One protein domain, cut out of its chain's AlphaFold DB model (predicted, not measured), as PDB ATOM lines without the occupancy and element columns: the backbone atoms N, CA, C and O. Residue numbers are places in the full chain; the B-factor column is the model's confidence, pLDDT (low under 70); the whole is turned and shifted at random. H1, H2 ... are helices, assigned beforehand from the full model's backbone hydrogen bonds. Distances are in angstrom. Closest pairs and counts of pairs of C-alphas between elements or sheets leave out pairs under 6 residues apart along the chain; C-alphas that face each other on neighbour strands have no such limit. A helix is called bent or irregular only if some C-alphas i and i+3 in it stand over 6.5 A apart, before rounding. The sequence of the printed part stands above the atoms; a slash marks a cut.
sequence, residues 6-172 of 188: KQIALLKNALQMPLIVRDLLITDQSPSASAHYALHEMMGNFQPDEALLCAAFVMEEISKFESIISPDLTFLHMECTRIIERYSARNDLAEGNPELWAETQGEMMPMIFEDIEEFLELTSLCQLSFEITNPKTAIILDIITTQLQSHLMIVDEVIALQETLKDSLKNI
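What this domain is: This is residues 6 to 172 of the 188 residues of an uncharacterized protein of Zetaproteobacteria bacterium (UniProt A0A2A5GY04). Six helices, H2 to H7, make an up-and-down bundle, each running against the one before it, with H4 in its core; the long hairpin of H6 and H7 packs along one side of H4, and the short H1 stands crosswise at the opposite side. The end of H7, residues 163 to 170, sticks out of the body as a straight arm, and H6 has a kink near residue 106 on its way back from H5. The printed part has 167 residues with seven named helices, H1 to H7 in chain order, and no named strand; the class is all helix. It is compact, with a radius of gyration of the C-alphas of 16.9 A, and elongated, spanning 61 by 33 by 32 A.

Where its parts are: H7, residues 135 to 170, is 52.5 A long and ends with C-alpha 170 at (50.964, -40.674, 141.370). H6, residues 98 to 133, measures 44.1 A; it is irregular, with C-alphas 103 and 106 7.2 A apart, and has a kink of 68 degrees near residue 106. H5, residues 71 to 96, is 37.7 A long, and H4, residues 48 to 65, is 25.7 A long, beginning with C-alpha 48 at (51.786, -23.739, 119.058). The shorter ones are H3, residues 33 to 44, H2, residues 17 to 26, and H1, residues 6 to 15, which begins with C-alpha 6 at (62.619, -28.134, 98.692).

How they stand to each other: H6 and H7 form a hairpin at a shallow tilt of 30 degrees, their closest C-alphas, of Gln 127 and Ala 138, 5.0 A apart. H7 touches H4, the hub, opposite ways at 23 degrees, a shallow tilt, closest at the C-alphas of Pro 48 and His 151, 5.4 A. H4 touches six helices; with H5 it forms a hairpin at a steep tilt of 42 degrees, the C-alphas of Ala 56 and Cys 80 being closest at 4.6 A. H2 touches H4 the same way at a shallow tilt of 18 degrees, closest at the C-alphas of Pro 18 and Val 58, 4.7 A. H3 touches H7, at its residues 143 to 151 alone, closest at the C-alphas of Gly 44 and Gln 147, 6.1 A. H1 touches H4 at a steep tilt of 69 degrees, only just short of about perpendicular, closest at the C-alphas of Leu 15 and Cys 54, 6.4 A. H5 and H7 are apart. Each O i to N i+4 pair is within hydrogen-bond range in H1, H2, H3, H4 and H7, against 21 of 22 in H5 and 26 of 32 in H6.

The domain as a whole: The two C-alphas farthest apart, of Asp 28 and Ile 172, are 62.0 A from each other. Residues 95 to 100 and 163 to 172 stand free; the body without them spans 46 by 31 by 30 A. The printed part has no cut and no long link. Mean pLDDT of the printed part is 88.0, and residues 67 to 69 and 169 to 172 are under 70.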
ATOM      1  N   LYS A   6      63.903 -27.520  99.033       84.31
ATOM      2  CA  LYS A   6      62.619 -28.134  98.692       84.31
ATOM      3  C   LYS A   6      61.717 -28.337  99.915       84.31
ATOM      4  O   LYS A   6      60.526 -28.070  99.814       84.31
ATOM      5  N   GLN A   7      62.249 -28.824 101.035       83.31
ATOM      6  CA  GLN A   7      61.465 -29.045 102.258       83.31
ATOM      7  C   GLN A   7      60.988 -27.720 102.845       83.31
ATOM      8  O   GLN A   7      59.803 -27.570 103.120       83.31
ATOM      9  N   ILE A   8      61.876 -26.729 102.920       87.81
ATOM     10  CA  ILE A   8      61.522 -25.381 103.380       87.81
ATOM     11  C   ILE A   8      60.418 -24.781 102.499       87.81
ATOM     12  O   ILE A   8      59.464 -24.196 103.009       87.81
ATOM     13  N   ALA A   9      60.502 -24.958 101.178       87.06
ATOM     14  CA  ALA A   9      59.464 -24.492 100.261       87.06
ATOM     15  C   ALA A   9      58.111 -25.189 100.491       87.06
ATOM     16  O   ALA A   9      57.072 -24.532 100.440       87.06
ATOM     17  N   LEU A  10      58.113 -26.498 100.768       88.44
ATOM     18  CA  LEU A  10      56.893 -27.243 101.093       88.44
ATOM     19  C   LEU A  10      56.281 -26.779 102.418       88.44
ATOM     20  O   LEU A  10      55.073 -26.565 102.467       88.44
ATOM     21  N   LEU A  11      57.101 -26.538 103.445       89.62
ATOM     22  CA  LEU A  11      56.653 -26.011 104.737       89.62
ATOM     23  C   LEU A  11      56.029 -24.619 104.597       89.62
ATOM     24  O   LEU A  11      54.910 -24.391 105.049       89.62
ATOM     25  N   LYS A  12      56.702 -23.696 103.897       90.94
ATOM     26  CA  LYS A  12      56.147 -22.360 103.616       90.94
ATOM     27  C   LYS A  12      54.820 -22.442 102.858       90.94
ATOM     28  O   LYS A  12      53.924 -21.638 103.109       90.94
ATOM     29  N   ASN A  13      54.673 -23.416 101.959       90.62
ATOM     30  CA  ASN A  13      53.432 -23.650 101.223       90.62
ATOM     31  C   ASN A  13      52.317 -24.260 102.090       90.62
ATOM     32  O   ASN A  13      51.153 -23.933 101.878       90.62
ATOM     33  N   ALA A  14      52.652 -25.117 103.056       90.56
ATOM     34  CA  ALA A  14      51.687 -25.673 104.004       90.56
ATOM     35  C   ALA A  14      51.142 -24.590 104.946       90.56
ATOM     36  O   ALA A  14      49.934 -24.492 105.141       90.56
ATOM     37  N   LEU A  15      52.025 -23.727 105.453       92.44
ATOM     38  CA  LEU A  15      51.665 -22.647 106.375       92.44
ATOM     39  C   LEU A  15      50.976 -21.470 105.674       92.44
ATOM     40  O   LEU A  15      50.188 -20.769 106.297       92.44
ATOM     41  N   GLN A  16      51.265 -21.252 104.382       93.44
ATOM     42  CA  GLN A  16      50.728 -20.213 103.484       93.44
ATOM     43  C   GLN A  16      51.008 -18.754 103.894       93.44
ATOM     44  O   GLN A  16      51.366 -17.936 103.045       93.44
ATOM     45  N   MET A  17      50.898 -18.411 105.175       94.38
ATOM     46  CA  MET A  17      51.096 -17.073 105.725       94.38
ATOM     47  C   MET A  17      52.461 -16.458 105.373       94.38
ATOM     48  O   MET A  17      52.463 -15.291 104.980       94.38
ATOM     49  N   PRO A  18      53.601 -17.185 105.385       94.38
ATOM     50  CA  PRO A  18      54.876 -16.615 104.941       94.38
ATOM     51  C   PRO A  18      54.848 -16.119 103.489       94.38
ATOM     52  O   PRO A  18      55.429 -15.083 103.173       94.38
ATOM     53  N   LEU A  19      54.141 -16.828 102.602       93.38
ATOM     54  CA  LEU A  19      54.011 -16.451 101.192       93.38
ATOM     55  C   LEU A  19      53.106 -15.226 101.030       93.38
ATOM     56  O   LEU A  19      53.463 -14.289 100.323       93.38
ATOM     57  N   ILE A  20      51.976 -15.202 101.743       93.00
ATOM     58  CA  ILE A  20      51.044 -14.066 101.739       93.00
ATOM     59  C   ILE A  20      51.733 -12.807 102.268       93.00
ATOM     60  O   ILE A  20      51.619 -11.742 101.666       93.00
ATOM     61  N   VAL A  21      52.469 -12.915 103.379       93.00
ATOM     62  CA  VAL A  21      53.210 -11.782 103.941       93.00
ATOM     63  C   VAL A  21      54.275 -11.302 102.968       93.00
ATOM     64  O   VAL A  21      54.356 -10.101 102.723       93.00
ATOM     65  N   ARG A  22      55.051 -12.203 102.361       92.44
ATOM     66  CA  ARG A  22      56.028 -11.823 101.337       92.44
ATOM     67  C   ARG A  22      55.378 -11.028 100.200       92.44
ATOM     68  O   ARG A  22      55.913  -9.992  99.807       92.44
ATOM     69  N   ASP A  23      54.224 -11.468  99.706       91.88
ATOM     70  CA  ASP A  23      53.489 -10.748  98.665       91.88
ATOM     71  C   ASP A  23      53.033  -9.364  99.157       91.88
ATOM     72  O   ASP A  23      53.247  -8.363  98.470       91.88
ATOM     73  N   LEU A  24      52.497  -9.268 100.379       91.62
ATOM     74  CA  LEU A  24      52.123  -7.991 101.000       91.62
ATOM     75  C   LEU A  24      53.321  -7.048 101.152       91.62
ATOM     76  O   LEU A  24      53.182  -5.849 100.907       91.62
ATOM     77  N   LEU A  25      54.499  -7.562 101.515       90.38
ATOM     78  CA  LEU A  25      55.733  -6.780 101.622       90.38
ATOM     79  C   LEU A  25      56.137  -6.190 100.267       90.38
ATOM     80  O   LEU A  25      56.470  -5.007 100.212       90.38
ATOM     81  N   ILE A  26      56.005  -6.956  99.182       89.69
ATOM     82  CA  ILE A  26      56.325  -6.512  97.817       89.69
ATOM     83  C   ILE A  26      55.327  -5.465  97.302       89.69
ATOM     84  O   ILE A  26      55.707  -4.582  96.535       89.69
ATOM     85  N   THR A  27      54.055  -5.544  97.695       86.19
ATOM     86  CA  THR A  27      53.052  -4.558  97.264       86.19
ATOM     87  C   THR A  27      53.114  -3.263  98.077       86.19
ATOM     88  O   THR A  27      53.340  -3.284  99.283       86.19
ATOM     89  N   ASP A  28      52.791  -2.124  97.464       80.25
ATOM     90  CA  ASP A  28      52.650  -0.843  98.183       80.25
ATOM     91  C   ASP A  28      51.336  -0.731  98.985       80.25
ATOM     92  O   ASP A  28      51.005   0.325  99.524       80.25
ATOM     93  N   GLN A  29      50.547  -1.806  99.049       82.81
ATOM     94  CA  GLN A  29      49.249  -1.808  99.712       82.81
ATOM     95  C   GLN A  29      49.381  -2.276 101.160       82.81
ATOM     96  O   GLN A  29      50.026  -3.281 101.460       82.81
ATOM     97  N   SER A  30      48.725  -1.561 102.072       83.75
ATOM     98  CA  SER A  30      48.508  -2.062 103.428       83.75
ATOM     99  C   SER A  30      47.556  -3.267 103.404       83.75
ATOM    100  O   SER A  30      46.693  -3.341 102.520       83.75
ATOM    101  N   PRO A  31      47.655  -4.191 104.379       87.12
ATOM    102  CA  PRO A  31      46.738  -5.315 104.475       87.12
ATOM    103  C   PRO A  31      45.299  -4.803 104.558       87.12
ATOM    104  O   PRO A  31      44.968  -3.967 105.399       87.12
ATOM    105  N   SER A  32      44.434  -5.294 103.672       91.12
ATOM    106  CA  SER A  32      42.996  -5.037 103.786       91.12
ATOM    107  C   SER A  32      42.446  -5.638 105.085       91.12
ATOM    108  O   SER A  32      43.032  -6.574 105.627       91.12
ATOM    109  N   ALA A  33      41.288  -5.171 105.558       91.62
ATOM    110  CA  ALA A  33      40.646  -5.747 106.746       91.62
ATOM    111  C   ALA A  33      40.417  -7.267 106.618       91.62
ATOM    112  O   ALA A  33      40.626  -8.010 107.573       91.62
ATOM    113  N   SER A  34      40.061  -7.742 105.418       92.56
ATOM    114  CA  SER A  34      39.909  -9.173 105.143       92.56
ATOM    115  C   SER A  34      41.236  -9.925 105.227       92.56
ATOM    116  O   SER A  34      41.269 -11.024 105.766       92.56
ATOM    117  N   ALA A  35      42.326  -9.339 104.717       90.44
ATOM    118  CA  ALA A  35      43.657  -9.934 104.826       90.44
ATOM    119  C   ALA A  35      44.121  -9.975 106.288       90.44
ATOM    120  O   ALA A  35      44.580 -11.010 106.747       90.44
ATOM    121  N   HIS A  36      43.930  -8.887 107.034       92.44
ATOM    122  CA  HIS A  36      44.241  -8.813 108.460       92.44
ATOM    123  C   HIS A  36      43.502  -9.905 109.255       92.44
ATOM    124  O   HIS A  36      44.129 -10.658 109.994       92.44
ATOM    125  N   TYR A  37      42.188 -10.052 109.052       93.75
ATOM    126  CA  TYR A  37      41.401 -11.105 109.701       93.75
ATOM    127  C   TYR A  37      41.850 -12.514 109.288       93.75
ATOM    128  O   TYR A  37      42.009 -13.381 110.142       93.75
ATOM    129  N   ALA A  38      42.099 -12.740 107.994       93.69
ATOM    130  CA  ALA A  38      42.548 -14.038 107.498       93.69
ATOM    131  C   ALA A  38      43.897 -14.454 108.102       93.69
ATOM    132  O   ALA A  38      44.059 -15.612 108.465       93.69
ATOM    133  N   LEU A  39      44.842 -13.523 108.254       94.75
ATOM    134  CA  LEU A  39      46.140 -13.808 108.868       94.75
ATOM    135  C   LEU A  39      46.003 -14.209 110.345       94.75
ATOM    136  O   LEU A  39      46.651 -15.162 110.773       94.75
ATOM    137  N   HIS A  40      45.126 -13.538 111.102       96.12
ATOM    138  CA  HIS A  40      44.799 -13.946 112.470       96.12
ATOM    139  C   HIS A  40      44.178 -15.344 112.526       96.12
ATOM    140  O   HIS A  40      44.644 -16.180 113.291       96.12
ATOM    141  N   GLU A  41      43.160 -15.616 111.705       95.50
ATOM    142  CA  GLU A  41      42.505 -16.932 111.639       95.50
ATOM    143  C   GLU A  41      43.485 -18.045 111.265       95.50
ATOM    144  O   GLU A  41      43.481 -19.106 111.880       95.50
ATOM    145  N   MET A  42      44.342 -17.823 110.267       94.94
ATOM    146  CA  MET A  42      45.319 -18.824 109.838       94.94
ATOM    147  C   MET A  42      46.248 -19.209 110.985       94.94
ATOM    148  O   MET A  42      46.371 -20.387 111.304       94.94
ATOM    149  N   MET A  43      46.860 -18.216 111.629       95.06
ATOM    150  CA  MET A  43      47.829 -18.468 112.689       95.06
ATOM    151  C   MET A  43      47.175 -18.957 113.987       95.06
ATOM    152  O   MET A  43      47.769 -19.761 114.703       95.06
ATOM    153  N   GLY A  44      45.944 -18.532 114.276       94.12
ATOM    154  CA  GLY A  44      45.175 -19.000 115.430       94.12
ATOM    155  C   GLY A  44      44.723 -20.459 115.323       94.12
ATOM    156  O   GLY A  44      44.498 -21.099 116.346       94.12
ATOM    157  N   ASN A  45      44.623 -21.004 114.106       94.81
ATOM    158  CA  ASN A  45      44.240 -22.400 113.865       94.81
ATOM    159  C   ASN A  45      45.417 -23.393 113.928       94.81
ATOM    160  O   ASN A  45      45.191 -24.602 113.881       94.81
ATOM    161  N   PHE A  46      46.656 -22.909 114.015       93.75
ATOM    162  CA  PHE A  46      47.841 -23.759 114.119       93.75
ATOM    163  C   PHE A  46      48.019 -24.347 115.517       93.75
ATOM    164  O   PHE A  46      47.520 -23.810 116.507       93.75
ATOM    165  N   GLN A  47      48.771 -25.444 115.613       90.75
ATOM    166  CA  GLN A  47      49.358 -25.839 116.894       90.75
ATOM    167  C   GLN A  47      50.466 -24.846 117.303       90.75
ATOM    168  O   GLN A  47      51.021 -24.160 116.440       90.75
ATOM    169  N   PRO A  48      50.816 -24.737 118.598       92.31
ATOM    170  CA  PRO A  48      51.786 -23.739 119.058       92.31
ATOM    171  C   PRO A  48      53.164 -23.810 118.378       92.31
ATOM    172  O   PRO A  48      53.782 -22.784 118.106       92.31
ATOM    173  N   ASP A  49      53.643 -25.012 118.061       91.38
ATOM    174  CA  ASP A  49      54.894 -25.244 117.339       91.38
ATOM    175  C   ASP A  49      54.818 -24.819 115.866       91.38
ATOM    176  O   ASP A  49      55.732 -24.166 115.359       91.38
ATOM    177  N   GLU A  50      53.715 -25.131 115.186       92.50
ATOM    178  CA  GLU A  50      53.434 -24.662 113.825       92.50
ATOM    179  C   GLU A  50      53.288 -23.135 113.772       92.50
ATOM    180  O   GLU A  50      53.805 -22.493 112.854       92.50
ATOM    181  N   ALA A  51      52.632 -22.535 114.769       95.25
ATOM    182  CA  ALA A  51      52.487 -21.089 114.891       95.25
ATOM    183  C   ALA A  51      53.847 -20.408 115.080       95.25
ATOM    184  O   ALA A  51      54.146 -19.431 114.390       95.25
ATOM    185  N   LEU A  52      54.700 -20.952 115.951       95.56
ATOM    186  CA  LEU A  52      56.061 -20.464 116.159       95.56
ATOM    187  C   LEU A  52      56.916 -20.600 114.888       95.56
ATOM    188  O   LEU A  52      57.601 -19.654 114.494       95.56
ATOM    189  N   LEU A  53      56.838 -21.739 114.194       95.12
ATOM    190  CA  LEU A  53      57.526 -21.947 112.917       95.12
ATOM    191  C   LEU A  53      57.034 -20.967 111.839       95.12
ATOM    192  O   LEU A  53      57.836 -20.397 111.095       95.12
ATOM    193  N   CYS A  54      55.723 -20.741 111.768       96.25
ATOM    194  CA  CYS A  54      55.114 -19.773 110.866       96.25
ATOM    195  C   CYS A  54      55.613 -18.355 111.148       96.25
ATOM    196  O   CYS A  54      56.047 -17.667 110.222       96.25
ATOM    197  N   ALA A  55      55.616 -17.942 112.416       96.50
ATOM    198  CA  ALA A  55      56.139 -16.651 112.840       96.50
ATOM    199  C   ALA A  55      57.605 -16.477 112.424       96.50
ATOM    200  O   ALA A  55      57.947 -15.473 111.804       96.50
ATOM    201  N   ALA A  56      58.452 -17.480 112.665       96.12
ATOM    202  CA  ALA A  56      59.859 -17.433 112.277       96.12
ATOM    203  C   ALA A  56      60.052 -17.294 110.761       96.12
ATOM    204  O   ALA A  56      60.867 -16.483 110.321       96.12
ATOM    205  N   PHE A  57      59.275 -18.010 109.942       95.69
ATOM    206  CA  PHE A  57      59.329 -17.827 108.490       95.69
ATOM    207  C   PHE A  57      58.866 -16.440 108.051       95.69
ATOM    208  O   PHE A  57      59.475 -15.858 107.158       95.69
ATOM    209  N   VAL A  58      57.807 -15.901 108.654       94.75
ATOM    210  CA  VAL A  58      57.327 -14.552 108.334       94.75
ATOM    211  C   VAL A  58      58.381 -13.501 108.688       94.75
ATOM    212  O   VAL A  58      58.690 -12.631 107.873       94.75
ATOM    213  N   MET A  59      58.972 -13.605 109.877       92.00
ATOM    214  CA  MET A  59      60.024 -12.704 110.343       92.00
ATOM    215  C   MET A  59      61.286 -12.794 109.481       92.00
ATOM    216  O   MET A  59      61.910 -11.772 109.199       92.00
ATOM    217  N   GLU A  60      61.623 -13.987 108.989       91.75
ATOM    218  CA  GLU A  60      62.703 -14.185 108.021       91.75
ATOM    219  C   GLU A  60      62.433 -13.458 106.688       91.75
ATOM    220  O   GLU A  60      63.350 -12.890 106.092       91.75
ATOM    221  N   GLU A  61      61.189 -13.450 106.197       90.62
ATOM    222  CA  GLU A  61      60.824 -12.695 104.988       90.62
ATOM    223  C   GLU A  61      60.913 -11.179 105.225       90.62
ATOM    224  O   GLU A  61      61.442 -10.456 104.378       90.62
ATOM    225  N   ILE A  62      60.473 -10.698 106.394       89.69
ATOM    226  CA  ILE A  62      60.594  -9.285 106.787       89.69
ATOM    227  C   ILE A  62      62.068  -8.869 106.858       89.69
ATOM    228  O   ILE A  62      62.450  -7.857 106.269       89.69
ATOM    229  N   SER A  63      62.915  -9.662 107.524       86.31
ATOM    230  CA  SER A  63      64.336  -9.336 107.695       86.31
ATOM    231  C   SER A  63      65.089  -9.290 106.362       86.31
ATOM    232  O   SER A  63      65.994  -8.472 106.184       86.31
ATOM    233  N   LYS A  64      64.702 -10.137 105.399       84.38
ATOM    234  CA  LYS A  64      65.228 -10.112 104.027       84.38
ATOM    235  C   LYS A  64      64.744  -8.891 103.248       84.38
ATOM    236  O   LYS A  64      65.537  -8.308 102.511       84.38
ATOM    237  N   PHE A  65      63.472  -8.518 103.390       83.12
ATOM    238  CA  PHE A  65      62.870  -7.423 102.629       83.12
ATOM    239  C   PHE A  65      63.405  -6.051 103.047       83.12
ATOM    240  O   PHE A  65      63.803  -5.258 102.196       83.12
ATOM    241  N   GLU A  66      63.483  -5.788 104.351       77.69
ATOM    242  CA  GLU A  66      63.940  -4.498 104.887       77.69
ATOM    243  C   GLU A  66      65.447  -4.272 104.695       77.69
ATOM    244  O   GLU A  66      65.944  -3.160 104.873       77.69
ATOM    245  N   SER A  67      66.174  -5.317 104.273       68.75
ATOM    246  CA  SER A  67      67.626  -5.441 104.398       68.75
ATOM    247  C   SER A  67      68.059  -5.326 105.865       68.75
ATOM    248  O   SER A  67      67.528  -4.545 106.646       68.75
ATOM    249  N   ILE A  68      69.039  -6.117 106.297       63.69
ATOM    250  CA  ILE A  68      69.495  -6.059 107.691       63.69
ATOM    251  C   ILE A  68      70.174  -4.700 107.931       63.69
ATOM    252  O   ILE A  68      71.335  -4.500 107.573       63.69
ATOM    253  N   ILE A  69      69.427  -3.754 108.503       64.88
ATOM    254  CA  ILE A  69      69.859  -2.370 108.746       64.88
ATOM    255  C   ILE A  69      70.166  -2.086 110.222       64.88
ATOM    256  O   ILE A  69      70.743  -1.043 110.526       64.88
ATOM    257  N   SER A  70      69.824  -3.003 111.137       71.88
ATOM    258  CA  SER A  70      70.061  -2.853 112.578       71.88
ATOM    259  C   SER A  70      70.592  -4.136 113.243       71.88
ATOM    260  O   SER A  70      70.385  -5.243 112.728       71.88
ATOM    261  N   PRO A  71      71.273  -4.011 114.402       78.44
ATOM    262  CA  PRO A  71      71.648  -5.158 115.230       78.44
ATOM    263  C   PRO A  71      70.440  -6.006 115.640       78.44
ATOM    264  O   PRO A  71      70.519  -7.227 115.579       78.44
ATOM    265  N   ASP A  72      69.310  -5.374 115.965       78.25
ATOM    266  CA  ASP A  72      68.088  -6.071 116.391       78.25
ATOM    267  C   ASP A  72      67.556  -6.997 115.291       78.25
ATOM    268  O   ASP A  72      67.249  -8.159 115.544       78.25
ATOM    269  N   LEU A  73      67.567  -6.537 114.033       78.25
ATOM    270  CA  LEU A  73      67.200  -7.361 112.877       78.25
ATOM    271  C   LEU A  73      68.202  -8.495 112.612       78.25
ATOM    272  O   LEU A  73      67.832  -9.526 112.051       78.25
ATOM    273  N   THR A  74      69.465  -8.326 113.018       83.12
ATOM    274  CA  THR A  74      70.482  -9.384 112.923       83.12
ATOM    275  C   THR A  74      70.206 -10.483 113.944       83.12
ATOM    276  O   THR A  74      70.182 -11.657 113.576       83.12
ATOM    277  N   PHE A  75      69.955 -10.113 115.204       84.75
ATOM    278  CA  PHE A  75      69.572 -11.061 116.254       84.75
ATOM    279  C   PHE A  75      68.274 -11.775 115.906       84.75
ATOM    280  O   PHE A  75      68.227 -13.001 115.957       84.75
ATOM    281  N   LEU A  76      67.270 -11.032 115.440       85.19
ATOM    282  CA  LEU A  76      66.026 -11.613 114.961       85.19
ATOM    283  C   LEU A  76      66.275 -12.641 113.853       85.19
ATOM    284  O   LEU A  76      65.717 -13.731 113.896       85.19
ATOM    285  N   HIS A  77      67.109 -12.326 112.859       87.38
ATOM    286  CA  HIS A  77      67.381 -13.254 111.764       87.38
ATOM    287  C   HIS A  77      68.086 -14.538 112.235       87.38
ATOM    288  O   HIS A  77      67.739 -15.637 111.788       87.38
ATOM    289  N   MET A  78      69.048 -14.415 113.154       89.56
ATOM    290  CA  MET A  78      69.693 -15.571 113.785       89.56
ATOM    291  C   MET A  78      68.669 -16.431 114.524       89.56
ATOM    292  O   MET A  78      68.671 -17.653 114.383       89.56
ATOM    293  N   GLU A  79      67.763 -15.787 115.249       91.31
ATOM    294  CA  GLU A  79      66.743 -16.468 116.028       91.31
ATOM    295  C   GLU A  79      65.694 -17.160 115.150       91.31
ATOM    296  O   GLU A  79      65.367 -18.327 115.365       91.31
ATOM    297  N   CYS A  80      65.261 -16.505 114.069       93.19
ATOM    298  CA  CYS A  80      64.417 -17.125 113.048       93.19
ATOM    299  C   CYS A  80      65.079 -18.382 112.485       93.19
ATOM    300  O   CYS A  80      64.431 -19.416 112.357       93.19
ATOM    301  N   THR A  81      66.381 -18.318 112.187       92.12
ATOM    302  CA  THR A  81      67.137 -19.467 111.674       92.12
ATOM    303  C   THR A  81      67.146 -20.614 112.687       92.12
ATOM    304  O   THR A  81      66.826 -21.747 112.325       92.12
ATOM    305  N   ARG A  82      67.426 -20.326 113.966       93.44
ATOM    306  CA  ARG A  82      67.409 -21.314 115.059       93.44
ATOM    307  C   ARG A  82      66.048 -22.002 115.190       93.44
ATOM    308  O   ARG A  82      65.989 -23.229 115.302       93.44
ATOM    309  N   ILE A  83      64.965 -21.226 115.199       94.62
ATOM    310  CA  ILE A  83      63.593 -21.738 115.325       94.62
ATOM    311  C   ILE A  83      63.225 -22.563 114.093       94.62
ATOM    312  O   ILE A  83      62.784 -23.703 114.238       94.62
ATOM    313  N   ILE A  84      63.468 -22.044 112.886       93.94
ATOM    314  CA  ILE A  84      63.193 -22.766 111.641       93.94
ATOM    315  C   ILE A  84      63.911 -24.112 111.653       93.94
ATOM    316  O   ILE A  84      63.260 -25.133 111.467       93.94
ATOM    317  N   GLU A  85      65.214 -24.158 111.932       91.00
ATOM    318  CA  GLU A  85      65.974 -25.413 111.972       91.00
ATOM    319  C   GLU A  85      65.415 -26.413 112.994       91.00
ATOM    320  O   GLU A  85      65.293 -27.603 112.698       91.00
ATOM    321  N   ARG A  86      65.044 -25.940 114.188       89.69
ATOM    322  CA  ARG A  86      64.514 -26.781 115.267       89.69
ATOM    323  C   ARG A  86      63.148 -27.366 114.923       89.69
ATOM    324  O   ARG A  86      62.947 -28.569 115.078       89.69
ATOM    325  N   TYR A  87      62.210 -26.527 114.499       89.44
ATOM    326  CA  TYR A  87      60.808 -26.915 114.345       89.44
ATOM    327  C   TYR A  87      60.510 -27.548 112.989       89.44
ATOM    328  O   TYR A  87      59.673 -28.441 112.900       89.44
ATOM    329  N   SER A  88      61.267 -27.208 111.948       86.62
ATOM    330  CA  SER A  88      61.176 -27.907 110.664       86.62
ATOM    331  C   SER A  88      61.628 -29.370 110.761       86.62
ATOM    332  O   SER A  88      60.952 -30.257 110.244       86.62
ATOM    333  N   ALA A  89      62.713 -29.648 111.493       80.06
ATOM    334  CA  ALA A  89      63.172 -31.013 111.754       80.06
ATOM    335  C   ALA A  89      62.158 -31.823 112.581       80.06
ATOM    336  O   ALA A  89      62.088 -33.046 112.460       80.06
ATOM    337  N   ARG A  90      61.365 -31.149 113.419       77.38
ATOM    338  CA  ARG A  90      60.275 -31.781 114.170       77.38
ATOM    339  C   ARG A  90      59.064 -32.066 113.308       77.38
ATOM    340  O   ARG A  90      58.500 -33.141 113.455       77.38
ATOM    341  N   ASN A  91      58.713 -31.174 112.388       77.50
ATOM    342  CA  ASN A  91      57.652 -31.456 111.429       77.50
ATOM    343  C   ASN A  91      57.978 -32.713 110.604       77.50
ATOM    344  O   ASN A  91      57.143 -33.602 110.472       77.50
ATOM    345  N   ASP A  92      59.233 -32.854 110.157       77.50
ATOM    346  CA  ASP A  92      59.705 -34.074 109.487       77.50
ATOM    347  C   ASP A  92      59.544 -35.327 110.385       77.50
ATOM    348  O   ASP A  92      59.185 -36.406 109.905       77.50
ATOM    349  N   LEU A  93      59.800 -35.202 111.697       72.25
ATOM    350  CA  LEU A  93      59.633 -36.290 112.666       72.25
ATOM    351  C   LEU A  93      58.157 -36.649 112.881       72.25
ATOM    352  O   LEU A  93      57.831 -37.833 112.919       72.25
ATOM    353  N   ALA A  94      57.281 -35.652 113.001       75.88
ATOM    354  CA  ALA A  94      55.848 -35.843 113.189       75.88
ATOM    355  C   ALA A  94      55.201 -36.502 111.963       75.88
ATOM    356  O   ALA A  94      54.400 -37.424 112.115       75.88
ATOM    357  N   GLU A  95      55.596 -36.104 110.751       78.50
ATOM    358  CA  GLU A  95      55.134 -36.729 109.507       78.50
ATOM    359  C   GLU A  95      55.683 -38.153 109.329       78.50
ATOM    360  O   GLU A  95      54.967 -39.052 108.883       78.50
ATOM    361  N   GLY A  96      56.956 -38.376 109.672       80.19
ATOM    362  CA  GLY A  96      57.622 -39.668 109.500       80.19
ATOM    363  C   GLY A  96      57.297 -40.699 110.583       80.19
ATOM    364  O   GLY A  96      57.364 -41.901 110.317       80.19
ATOM    365  N   ASN A  97      56.973 -40.253 111.800       83.75
ATOM    366  CA  ASN A  97      56.680 -41.106 112.950       83.75
ATOM    367  C   ASN A  97      55.697 -40.431 113.940       83.75
ATOM    368  O   ASN A  97      56.109 -39.943 114.997       83.75
ATOM    369  N   PRO A  98      54.386 -40.437 113.627       80.19
ATOM    370  CA  PRO A  98      53.364 -39.779 114.447       80.19
ATOM    371  C   PRO A  98      53.253 -40.326 115.877       80.19
ATOM    372  O   PRO A  98      52.912 -39.585 116.797       80.19
ATOM    373  N   GLU A  99      53.538 -41.617 116.075       81.75
ATOM    374  CA  GLU A  99      53.479 -42.266 117.392       81.75
ATOM    375  C   GLU A  99      54.564 -41.712 118.321       81.75
ATOM    376  O   GLU A  99      54.273 -41.282 119.435       81.75
ATOM    377  N   LEU A 100      55.801 -41.622 117.823       77.81
ATOM    378  CA  LEU A 100      56.916 -41.037 118.567       77.81
ATOM    379  C   LEU A 100      56.687 -39.550 118.877       77.81
ATOM    380  O   LEU A 100      57.090 -39.062 119.935       77.81
ATOM    381  N   TRP A 101      56.037 -38.819 117.969       77.19
ATOM    382  CA  TRP A 101      55.661 -37.432 118.228       77.19
ATOM    383  C   TRP A 101      54.660 -37.319 119.378       77.19
ATOM    384  O   TRP A 101      54.896 -36.560 120.313       77.19
ATOM    385  N   ALA A 102      53.593 -38.119 119.368       77.31
ATOM    386  CA  ALA A 102      52.601 -38.109 120.441       77.31
ATOM    387  C   ALA A 102      53.217 -38.423 121.819       77.31
ATOM    388  O   ALA A 102      52.819 -37.834 122.823       77.31
ATOM    389  N   GLU A 103      54.218 -39.306 121.869       77.12
ATOM    390  CA  GLU A 103      54.946 -39.641 123.101       77.12
ATOM    391  C   GLU A 103      55.843 -38.500 123.607       77.12
ATOM    392  O   GLU A 103      56.005 -38.330 124.814       77.12
ATOM    393  N   THR A 104      56.409 -37.700 122.700       78.75
ATOM    394  CA  THR A 104      57.380 -36.643 123.033       78.75
ATOM    395  C   THR A 104      56.751 -35.258 123.159       78.75
ATOM    396  O   THR A 104      57.334 -34.377 123.788       78.75
ATOM    397  N   GLN A 105      55.536 -35.057 122.643       76.88
ATOM    398  CA  GLN A 105      54.856 -33.762 122.606       76.88
ATOM    399  C   GLN A 105      54.757 -33.098 123.989       76.88
ATOM    400  O   GLN A 105      54.990 -31.897 124.112       76.88
ATOM    401  N   GLY A 106      54.468 -33.866 125.045       79.00
ATOM    402  CA  GLY A 106      54.380 -33.325 126.406       79.00
ATOM    403  C   GLY A 106      55.713 -32.819 126.961       79.00
ATOM    404  O   GLY A 106      55.752 -31.810 127.657       79.00
ATOM    405  N   GLU A 107      56.826 -33.459 126.603       82.38
ATOM    406  CA  GLU A 107      58.171 -32.995 126.976       82.38
ATOM    407  C   GLU A 107      58.584 -31.745 126.192       82.38
ATOM    408  O   GLU A 107      59.469 -31.004 126.616       82.38
ATOM    409  N   MET A 108      57.932 -31.493 125.056       86.50
ATOM    410  CA  MET A 108      58.257 -30.383 124.165       86.50
ATOM    411  C   MET A 108      57.541 -29.089 124.531       86.50
ATOM    412  O   MET A 108      58.047 -28.024 124.186       86.50
ATOM    413  N   MET A 109      56.416 -29.155 125.245       90.38
ATOM    414  CA  MET A 109      55.628 -27.969 125.597       90.38
ATOM    415  C   MET A 109      56.419 -26.918 126.393       90.38
ATOM    416  O   MET A 109      56.374 -25.760 125.987       90.38
ATOM    417  N   PRO A 110      57.222 -27.262 127.423       93.19
ATOM    418  CA  PRO A 110      58.048 -26.268 128.121       93.19
ATOM    419  C   PRO A 110      59.061 -25.572 127.204       93.19
ATOM    420  O   PRO A 110      59.288 -24.375 127.307       93.19
ATOM    421  N   MET A 111      59.630 -26.309 126.252       93.19
ATOM    422  CA  MET A 111      60.581 -25.750 125.291       93.19
ATOM    423  C   MET A 111      59.899 -24.834 124.271       93.19
ATOM    424  O   MET A 111      60.479 -23.834 123.862       93.19
ATOM    425  N   ILE A 112      58.673 -25.173 123.859       93.88
ATOM    426  CA  ILE A 112      57.846 -24.312 123.006       93.88
ATOM    427  C   ILE A 112      57.469 -23.036 123.760       93.88
ATOM    428  O   ILE A 112      57.530 -21.963 123.174       93.88
ATOM    429  N   PHE A 113      57.124 -23.142 125.046       95.94
ATOM    430  CA  PHE A 113      56.831 -21.990 125.898       95.94
ATOM    431  C   PHE A 113      58.008 -21.007 125.923       95.94
ATOM    432  O   PHE A 113      57.839 -19.848 125.553       95.94
ATOM    433  N   GLU A 114      59.201 -21.492 126.284       95.81
ATOM    434  CA  GLU A 114      60.421 -20.678 126.351       95.81
ATOM    435  C   GLU A 114      60.754 -20.043 124.993       95.81
ATOM    436  O   GLU A 114      61.046 -18.851 124.918       95.81
ATOM    437  N   ASP A 115      60.655 -20.815 123.902       96.06
ATOM    438  CA  ASP A 115      60.930 -20.295 122.562       96.06
ATOM    439  C   ASP A 115      59.904 -19.227 122.130       96.06
ATOM    440  O   ASP A 115      60.283 -18.255 121.480       96.06
ATOM    441  N   ILE A 116      58.613 -19.380 122.459       96.25
ATOM    442  CA  ILE A 116      57.591 -18.365 122.152       96.25
ATOM    443  C   ILE A 116      57.849 -17.090 122.960       96.25
ATOM    444  O   ILE A 116      57.746 -15.998 122.401       96.25
ATOM    445  N   GLU A 117      58.178 -17.210 124.247       95.88
ATOM    446  CA  GLU A 117      58.460 -16.067 125.122       95.88
ATOM    447  C   GLU A 117      59.666 -15.261 124.615       95.88
ATOM    448  O   GLU A 117      59.544 -14.057 124.372       95.88
ATOM    449  N   GLU A 118      60.790 -15.925 124.336       93.69
ATOM    450  CA  GLU A 118      61.999 -15.284 123.799       93.69
ATOM    451  C   GLU A 118      61.730 -14.624 122.433       93.69
ATOM    452  O   GLU A 118      62.141 -13.489 122.165       93.69
ATOM    453  N   PHE A 119      60.969 -15.297 121.564       94.38
ATOM    454  CA  PHE A 119      60.645 -14.764 120.245       94.38
ATOM    455  C   PHE A 119      59.679 -13.571 120.298       94.38
ATOM    456  O   PHE A 119      59.776 -12.654 119.473       94.38
ATOM    457  N   LEU A 120      58.766 -13.539 121.274       94.69
ATOM    458  CA  LEU A 120      57.854 -12.418 121.514       94.69
ATOM    459  C   LEU A 120      58.597 -11.146 121.920       94.69
ATOM    460  O   LEU A 120      58.248 -10.065 121.433       94.69
ATOM    461  N   GLU A 121      59.622 -11.255 122.766       92.00
ATOM    462  CA  GLU A 121      60.443 -10.110 123.170       92.00
ATOM    463  C   GLU A 121      61.112  -9.455 121.952       92.00
ATOM    464  O   GLU A 121      61.004  -8.240 121.744       92.00
ATOM    465  N   LEU A 122      61.729 -10.268 121.090       90.25
ATOM    466  CA  LEU A 122      62.383  -9.802 119.863       90.25
ATOM    467  C   LEU A 122      61.386  -9.222 118.854       90.25
ATOM    468  O   LEU A 122      61.643  -8.174 118.252       90.25
ATOM    469  N   THR A 123      60.234  -9.874 118.679       89.94
ATOM    470  CA  THR A 123      59.179  -9.423 117.759       89.94
ATOM    471  C   THR A 123      58.618  -8.071 118.192       89.94
ATOM    472  O   THR A 123      58.496  -7.164 117.367       89.94
ATOM    473  N   SER A 124      58.369  -7.892 119.491       89.62
ATOM    474  CA  SER A 124      57.852  -6.642 120.060       89.62
ATOM    475  C   SER A 124      58.843  -5.484 119.897       89.62
ATOM    476  O   SER A 124      58.455  -4.373 119.531       89.62
ATOM    477  N   LEU A 125      60.141  -5.737 120.100       88.19
ATOM    478  CA  LEU A 125      61.192  -4.740 119.871       88.19
ATOM    479  C   LEU A 125      61.245  -4.295 118.399       88.19
ATOM    480  O   LEU A 125      61.360  -3.101 118.096       88.19
ATOM    481  N   CYS A 126      61.123  -5.250 117.476       87.31
ATOM    482  CA  CYS A 126      61.082  -4.957 116.047       87.31
ATOM    483  C   CYS A 126      59.818  -4.174 115.673       87.31
ATOM    484  O   CYS A 126      59.913  -3.202 114.926       87.31
ATOM    485  N   GLN A 127      58.657  -4.537 116.227       89.69
ATOM    486  CA  GLN A 127      57.384  -3.853 115.984       89.69
ATOM    487  C   GLN A 127      57.494  -2.358 116.280       89.69
ATOM    488  O   GLN A 127      57.224  -1.548 115.392       89.69
ATOM    489  N   LEU A 128      57.999  -1.998 117.464       87.31
ATOM    490  CA  LEU A 128      58.217  -0.603 117.867       87.31
ATOM    491  C   LEU A 128      59.130   0.157 116.893       87.31
ATOM    492  O   LEU A 128      58.902   1.329 116.598       87.31
ATOM    493  N   SER A 129      60.153  -0.512 116.355       85.44
ATOM    494  CA  SER A 129      61.075   0.086 115.380       85.44
ATOM    495  C   SER A 129      60.398   0.373 114.032       85.44
ATOM    496  O   SER A 129      60.747   1.340 113.342       85.44
ATOM    497  N   PHE A 130      59.402  -0.437 113.663       87.69
ATOM    498  CA  PHE A 130      58.667  -0.316 112.406       87.69
ATOM    499  C   PHE A 130      57.419   0.563 112.480       87.69
ATOM    500  O   PHE A 130      56.989   1.043 111.436       87.69
ATOM    501  N   GLU A 131      56.868   0.856 113.662       87.38
ATOM    502  CA  GLU A 131      55.668   1.704 113.802       87.38
ATOM    503  C   GLU A 131      55.783   3.041 113.055       87.38
ATOM    504  O   GLU A 131      54.816   3.519 112.464       87.38
ATOM    505  N   ILE A 132      56.980   3.631 113.054       82.44
ATOM    506  CA  ILE A 132      57.250   4.919 112.406       82.44
ATOM    507  C   ILE A 132      57.788   4.731 110.983       82.44
ATOM    508  O   ILE A 132      57.461   5.510 110.088       82.44
ATOM    509  N   THR A 133      58.644   3.729 110.772       85.12
ATOM    510  CA  THR A 133      59.427   3.581 109.534       85.12
ATOM    511  C   THR A 133      58.705   2.763 108.467       85.12
ATOM    512  O   THR A 133      58.783   3.105 107.288       85.12
ATOM    513  N   ASN A 134      57.957   1.733 108.867       87.88
ATOM    514  CA  ASN A 134      57.142   0.908 107.985       87.88
ATOM    515  C   ASN A 134      55.873   0.405 108.712       87.88
ATOM    516  O   ASN A 134      55.831  -0.731 109.197       87.88
ATOM    517  N   PRO A 135      54.796   1.217 108.741       88.25
ATOM    518  CA  PRO A 135      53.548   0.864 109.422       88.25
ATOM    519  C   PRO A 135      52.905  -0.434 108.913       88.25
ATOM    520  O   PRO A 135      52.193  -1.106 109.653       88.25
ATOM    521  N   LYS A 136      53.157  -0.813 107.653       90.12
ATOM    522  CA  LYS A 136      52.681  -2.082 107.087       90.12
ATOM    523  C   LYS A 136      53.346  -3.267 107.784       90.12
ATOM    524  O   LYS A 136      52.648  -4.187 108.201       90.12
ATOM    525  N   THR A 137      54.669  -3.230 107.923       90.81
ATOM    526  CA  THR A 137      55.422  -4.248 108.662       90.81
ATOM    527  C   THR A 137      54.988  -4.267 110.124       90.81
ATOM    528  O   THR A 137      54.721  -5.341 110.649       90.81
ATOM    529  N   ALA A 138      54.788  -3.104 110.751       91.31
ATOM    530  CA  ALA A 138      54.288  -3.028 112.126       91.31
ATOM    531  C   ALA A 138      52.927  -3.724 112.318       91.31
ATOM    532  O   ALA A 138      52.766  -4.460 113.284       91.31
ATOM    533  N   ILE A 139      51.978  -3.575 111.382       92.50
ATOM    534  CA  ILE A 139      50.682  -4.286 111.426       92.50
ATOM    535  C   ILE A 139      50.868  -5.806 111.344       92.50
ATOM    536  O   ILE A 139      50.172  -6.556 112.019       92.50
ATOM    537  N   ILE A 140      51.787  -6.279 110.503       93.44
ATOM    538  CA  ILE A 140      52.056  -7.717 110.370       93.44
ATOM    539  C   ILE A 140      52.683  -8.260 111.659       93.44
ATOM    540  O   ILE A 140      52.299  -9.331 112.122       93.44
ATOM    541  N   LEU A 141      53.608  -7.507 112.254       93.25
ATOM    542  CA  LEU A 141      54.223  -7.849 113.533       93.25
ATOM    543  C   LEU A 141      53.199  -7.871 114.665       93.25
ATOM    544  O   LEU A 141      53.216  -8.798 115.461       93.25
ATOM    545  N   ASP A 142      52.259  -6.930 114.682       94.56
ATOM    546  CA  ASP A 142      51.163  -6.896 115.652       94.56
ATOM    547  C   ASP A 142      50.288  -8.162 115.594       94.56
ATOM    548  O   ASP A 142      49.964  -8.757 116.626       94.56
ATOM    549  N   ILE A 143      49.979  -8.635 114.378       94.50
ATOM    550  CA  ILE A 143      49.263  -9.903 114.164       94.50
ATOM    551  C   ILE A 143      50.059 -11.065 114.767       94.50
ATOM    552  O   ILE A 143      49.508 -11.844 115.547       94.50
ATOM    553  N   ILE A 144      51.349 -11.175 114.435       95.19
ATOM    554  CA  ILE A 144      52.227 -12.249 114.924       95.19
ATOM    555  C   ILE A 144      52.318 -12.216 116.449       95.19
ATOM    556  O   ILE A 144      52.080 -13.237 117.089       95.19
ATOM    557  N   THR A 145      52.602 -11.050 117.033       95.56
ATOM    558  CA  THR A 145      52.703 -10.843 118.482       95.56
ATOM    559  C   THR A 145      51.421 -11.284 119.183       95.56
ATOM    560  O   THR A 145      51.469 -12.083 120.114       95.56
ATOM    561  N   THR A 146      50.260 -10.841 118.695       96.00
ATOM    562  CA  THR A 146      48.956 -11.193 119.278       96.00
ATOM    563  C   THR A 146      48.708 -12.703 119.259       96.00
ATOM    564  O   THR A 146      48.206 -13.284 120.225       96.00
ATOM    565  N   GLN A 147      49.041 -13.366 118.149       96.62
ATOM    566  CA  GLN A 147      48.818 -14.804 118.007       96.62
ATOM    567  C   GLN A 147      49.813 -15.620 118.829       96.62
ATOM    568  O   GLN A 147      49.408 -16.567 119.494       96.62
ATOM    569  N   LEU A 148      51.085 -15.224 118.872       96.69
ATOM    570  CA  LEU A 148      52.079 -15.867 119.729       96.69
ATOM    571  C   LEU A 148      51.750 -15.710 121.216       96.69
ATOM    572  O   LEU A 148      51.882 -16.676 121.954       96.69
ATOM    573  N   GLN A 149      51.244 -14.554 121.655       97.44
ATOM    574  CA  GLN A 149      50.747 -14.381 123.026       97.44
ATOM    575  C   GLN A 149      49.595 -15.341 123.341       97.44
ATOM    576  O   GLN A 149      49.558 -15.944 124.410       97.44
ATOM    577  N   SER A 150      48.672 -15.515 122.394       97.06
ATOM    578  CA  SER A 150      47.558 -16.455 122.547       97.06
ATOM    579  C   SER A 150      48.058 -17.901 122.641       97.06
ATOM    580  O   SER A 150      47.629 -18.647 123.517       97.06
ATOM    581  N   HIS A 151      49.016 -18.286 121.793       96.88
ATOM    582  CA  HIS A 151      49.643 -19.610 121.832       96.88
ATOM    583  C   HIS A 151      50.466 -19.842 123.097       96.88
ATOM    584  O   HIS A 151      50.413 -20.937 123.643       96.88
ATOM    585  N   LEU A 152      51.146 -18.822 123.623       96.81
ATOM    586  CA  LEU A 152      51.853 -18.908 124.902       96.81
ATOM    587  C   LEU A 152      50.890 -19.279 126.039       96.81
ATOM    588  O   LEU A 152      51.182 -20.184 126.815       96.81
ATOM    589  N   MET A 153      49.711 -18.645 126.087       96.62
ATOM    590  CA  MET A 153      48.668 -18.981 127.067       96.62
ATOM    591  C   MET A 153      48.138 -20.409 126.893       96.62
ATOM    592  O   MET A 153      47.870 -21.090 127.879       96.62
ATOM    593  N   ILE A 154      47.983 -20.873 125.649       93.81
ATOM    594  CA  ILE A 154      47.572 -22.256 125.364       93.81
ATOM    595  C   ILE A 154      48.624 -23.237 125.885       93.81
ATOM    596  O   ILE A 154      48.275 -24.220 126.536       93.81
ATOM    597  N   VAL A 155      49.903 -22.979 125.611       94.12
ATOM    598  CA  VAL A 155      51.004 -23.846 126.043       94.12
ATOM    599  C   VAL A 155      51.103 -23.887 127.568       94.12
ATOM    600  O   VAL A 155      51.229 -24.978 128.121       94.12
ATOM    601  N   ASP A 156      50.984 -22.742 128.243       94.81
ATOM    602  CA  ASP A 156      50.982 -22.651 129.711       94.81
ATOM    603  C   ASP A 156      49.881 -23.527 130.332       94.81
ATOM    604  O   ASP A 156      50.142 -24.378 131.186       94.81
ATOM    605  N   GLU A 157      48.653 -23.414 129.817       93.44
ATOM    606  CA  GLU A 157      47.526 -24.229 130.278       93.44
ATOM    607  C   GLU A 157      47.761 -25.726 130.013       93.44
ATOM    608  O   GLU A 157      47.490 -26.570 130.869       93.44
ATOM    609  N   VAL A 158      48.311 -26.087 128.849       90.19
ATOM    610  CA  VAL A 158      48.647 -27.484 128.529       90.19
ATOM    611  C   VAL A 158      49.689 -28.038 129.502       90.19
ATOM    612  O   VAL A 158      49.536 -29.173 129.965       90.19
ATOM    613  N   ILE A 159      50.721 -27.264 129.845       91.75
ATOM    614  CA  ILE A 159      51.737 -27.657 130.830       91.75
ATOM    615  C   ILE A 159      51.079 -27.879 132.199       91.75
ATOM    616  O   ILE A 159      51.244 -28.952 132.789       91.75
ATOM    617  N   ALA A 160      50.261 -26.935 132.669       91.19
ATOM    618  CA  ALA A 160      49.566 -27.031 133.954       91.19
ATOM    619  C   ALA A 160      48.633 -28.258 134.038       91.19
ATOM    620  O   ALA A 160      48.591 -28.975 135.051       91.19
ATOM    621  N   LEU A 161      47.909 -28.558 132.956       89.25
ATOM    622  CA  LEU A 161      47.058 -29.747 132.859       89.25
ATOM    623  C   LEU A 161      47.877 -31.044 132.914       89.25
ATOM    624  O   LEU A 161      47.470 -32.005 133.575       89.25
ATOM    625  N   GLN A 162      49.042 -31.085 132.264       86.62
ATOM    626  CA  GLN A 162      49.933 -32.247 132.300       86.62
ATOM    627  C   GLN A 162      50.513 -32.496 133.696       86.62
ATOM    628  O   GLN A 162      50.611 -33.652 134.118       86.62
ATOM    629  N   GLU A 163      50.878 -31.444 134.427       87.62
ATOM    630  CA  GLU A 163      51.342 -31.551 135.814       87.62
ATOM    631  C   GLU A 163      50.243 -32.096 136.729       87.62
ATOM    632  O   GLU A 163      50.457 -33.077 137.449       87.62
ATOM    633  N   THR A 164      49.031 -31.549 136.608       87.12
ATOM    634  CA  THR A 164      47.856 -32.007 137.361       87.12
ATOM    635  C   THR A 164      47.555 -33.483 137.086       87.12
ATOM    636  O   THR A 164      47.294 -34.262 138.010       87.12
ATOM    637  N   LEU A 165      47.632 -33.909 135.821       83.06
ATOM    638  CA  LEU A 165      47.431 -35.306 135.441       83.06
ATOM    639  C   LEU A 165      48.512 -36.216 136.041       83.06
ATOM    640  O   LEU A 165      48.181 -37.255 136.618       83.06
ATOM    641  N   LYS A 166      49.791 -35.829 135.959       81.00
ATOM    642  CA  LYS A 166      50.906 -36.584 136.558       81.00
ATOM    643  C   LYS A 166      50.716 -36.762 138.061       81.00
ATOM    644  O   LYS A 166      50.932 -37.861 138.575       81.00
ATOM    645  N   ASP A 167      50.275 -35.725 138.760       75.94
ATOM    646  CA  ASP A 167      50.031 -35.796 140.199       75.94
ATOM    647  C   ASP A 167      48.801 -36.640 140.542       75.94
ATOM    648  O   ASP A 167      48.831 -37.404 141.509       75.94
ATOM    649  N   SER A 168      47.755 -36.615 139.713       73.25
ATOM    650  CA  SER A 168      46.607 -37.514 139.877       73.25
ATOM    651  C   SER A 168      46.988 -38.995 139.718       73.25
ATOM    652  O   SER A 168      46.554 -39.823 140.517       73.25
ATOM    653  N   LEU A 169      47.866 -39.326 138.761       69.75
ATOM    654  CA  LEU A 169      48.352 -40.689 138.513       69.75
ATOM    655  C   LEU A 169      49.265 -41.197 139.636       69.75
ATOM    656  O   LEU A 169      49.149 -42.354 140.035       69.75
ATOM    657  N   LYS A 170      50.133 -40.341 140.194       64.75
ATOM    658  CA  LYS A 170      50.964 -40.674 141.370       64.75
ATOM    659  C   LYS A 170      50.126 -40.986 142.613       64.75
ATOM    660  O   LYS A 170      50.567 -41.745 143.471       64.75
ATOM    661  N   ASN A 171      48.931 -40.405 142.700       59.44
ATOM    662  CA  ASN A 171      48.011 -40.570 143.821       59.44
ATOM    663  C   ASN A 171      47.034 -41.744 143.648       59.44
ATOM    664  O   ASN A 171      46.205 -41.970 144.532       59.44
ATOM    665  N   ILE A 172      47.127 -42.520 142.561       51.84
ATOM    666  CA  ILE A 172      46.418 -43.798 142.450       51.84
ATOM    667  C   ILE A 172      47.152 -44.797 143.352       51.84
ATOM    668  O   ILE A 172      48.292 -45.159 143.049       51.84
TER     669      ILE A 172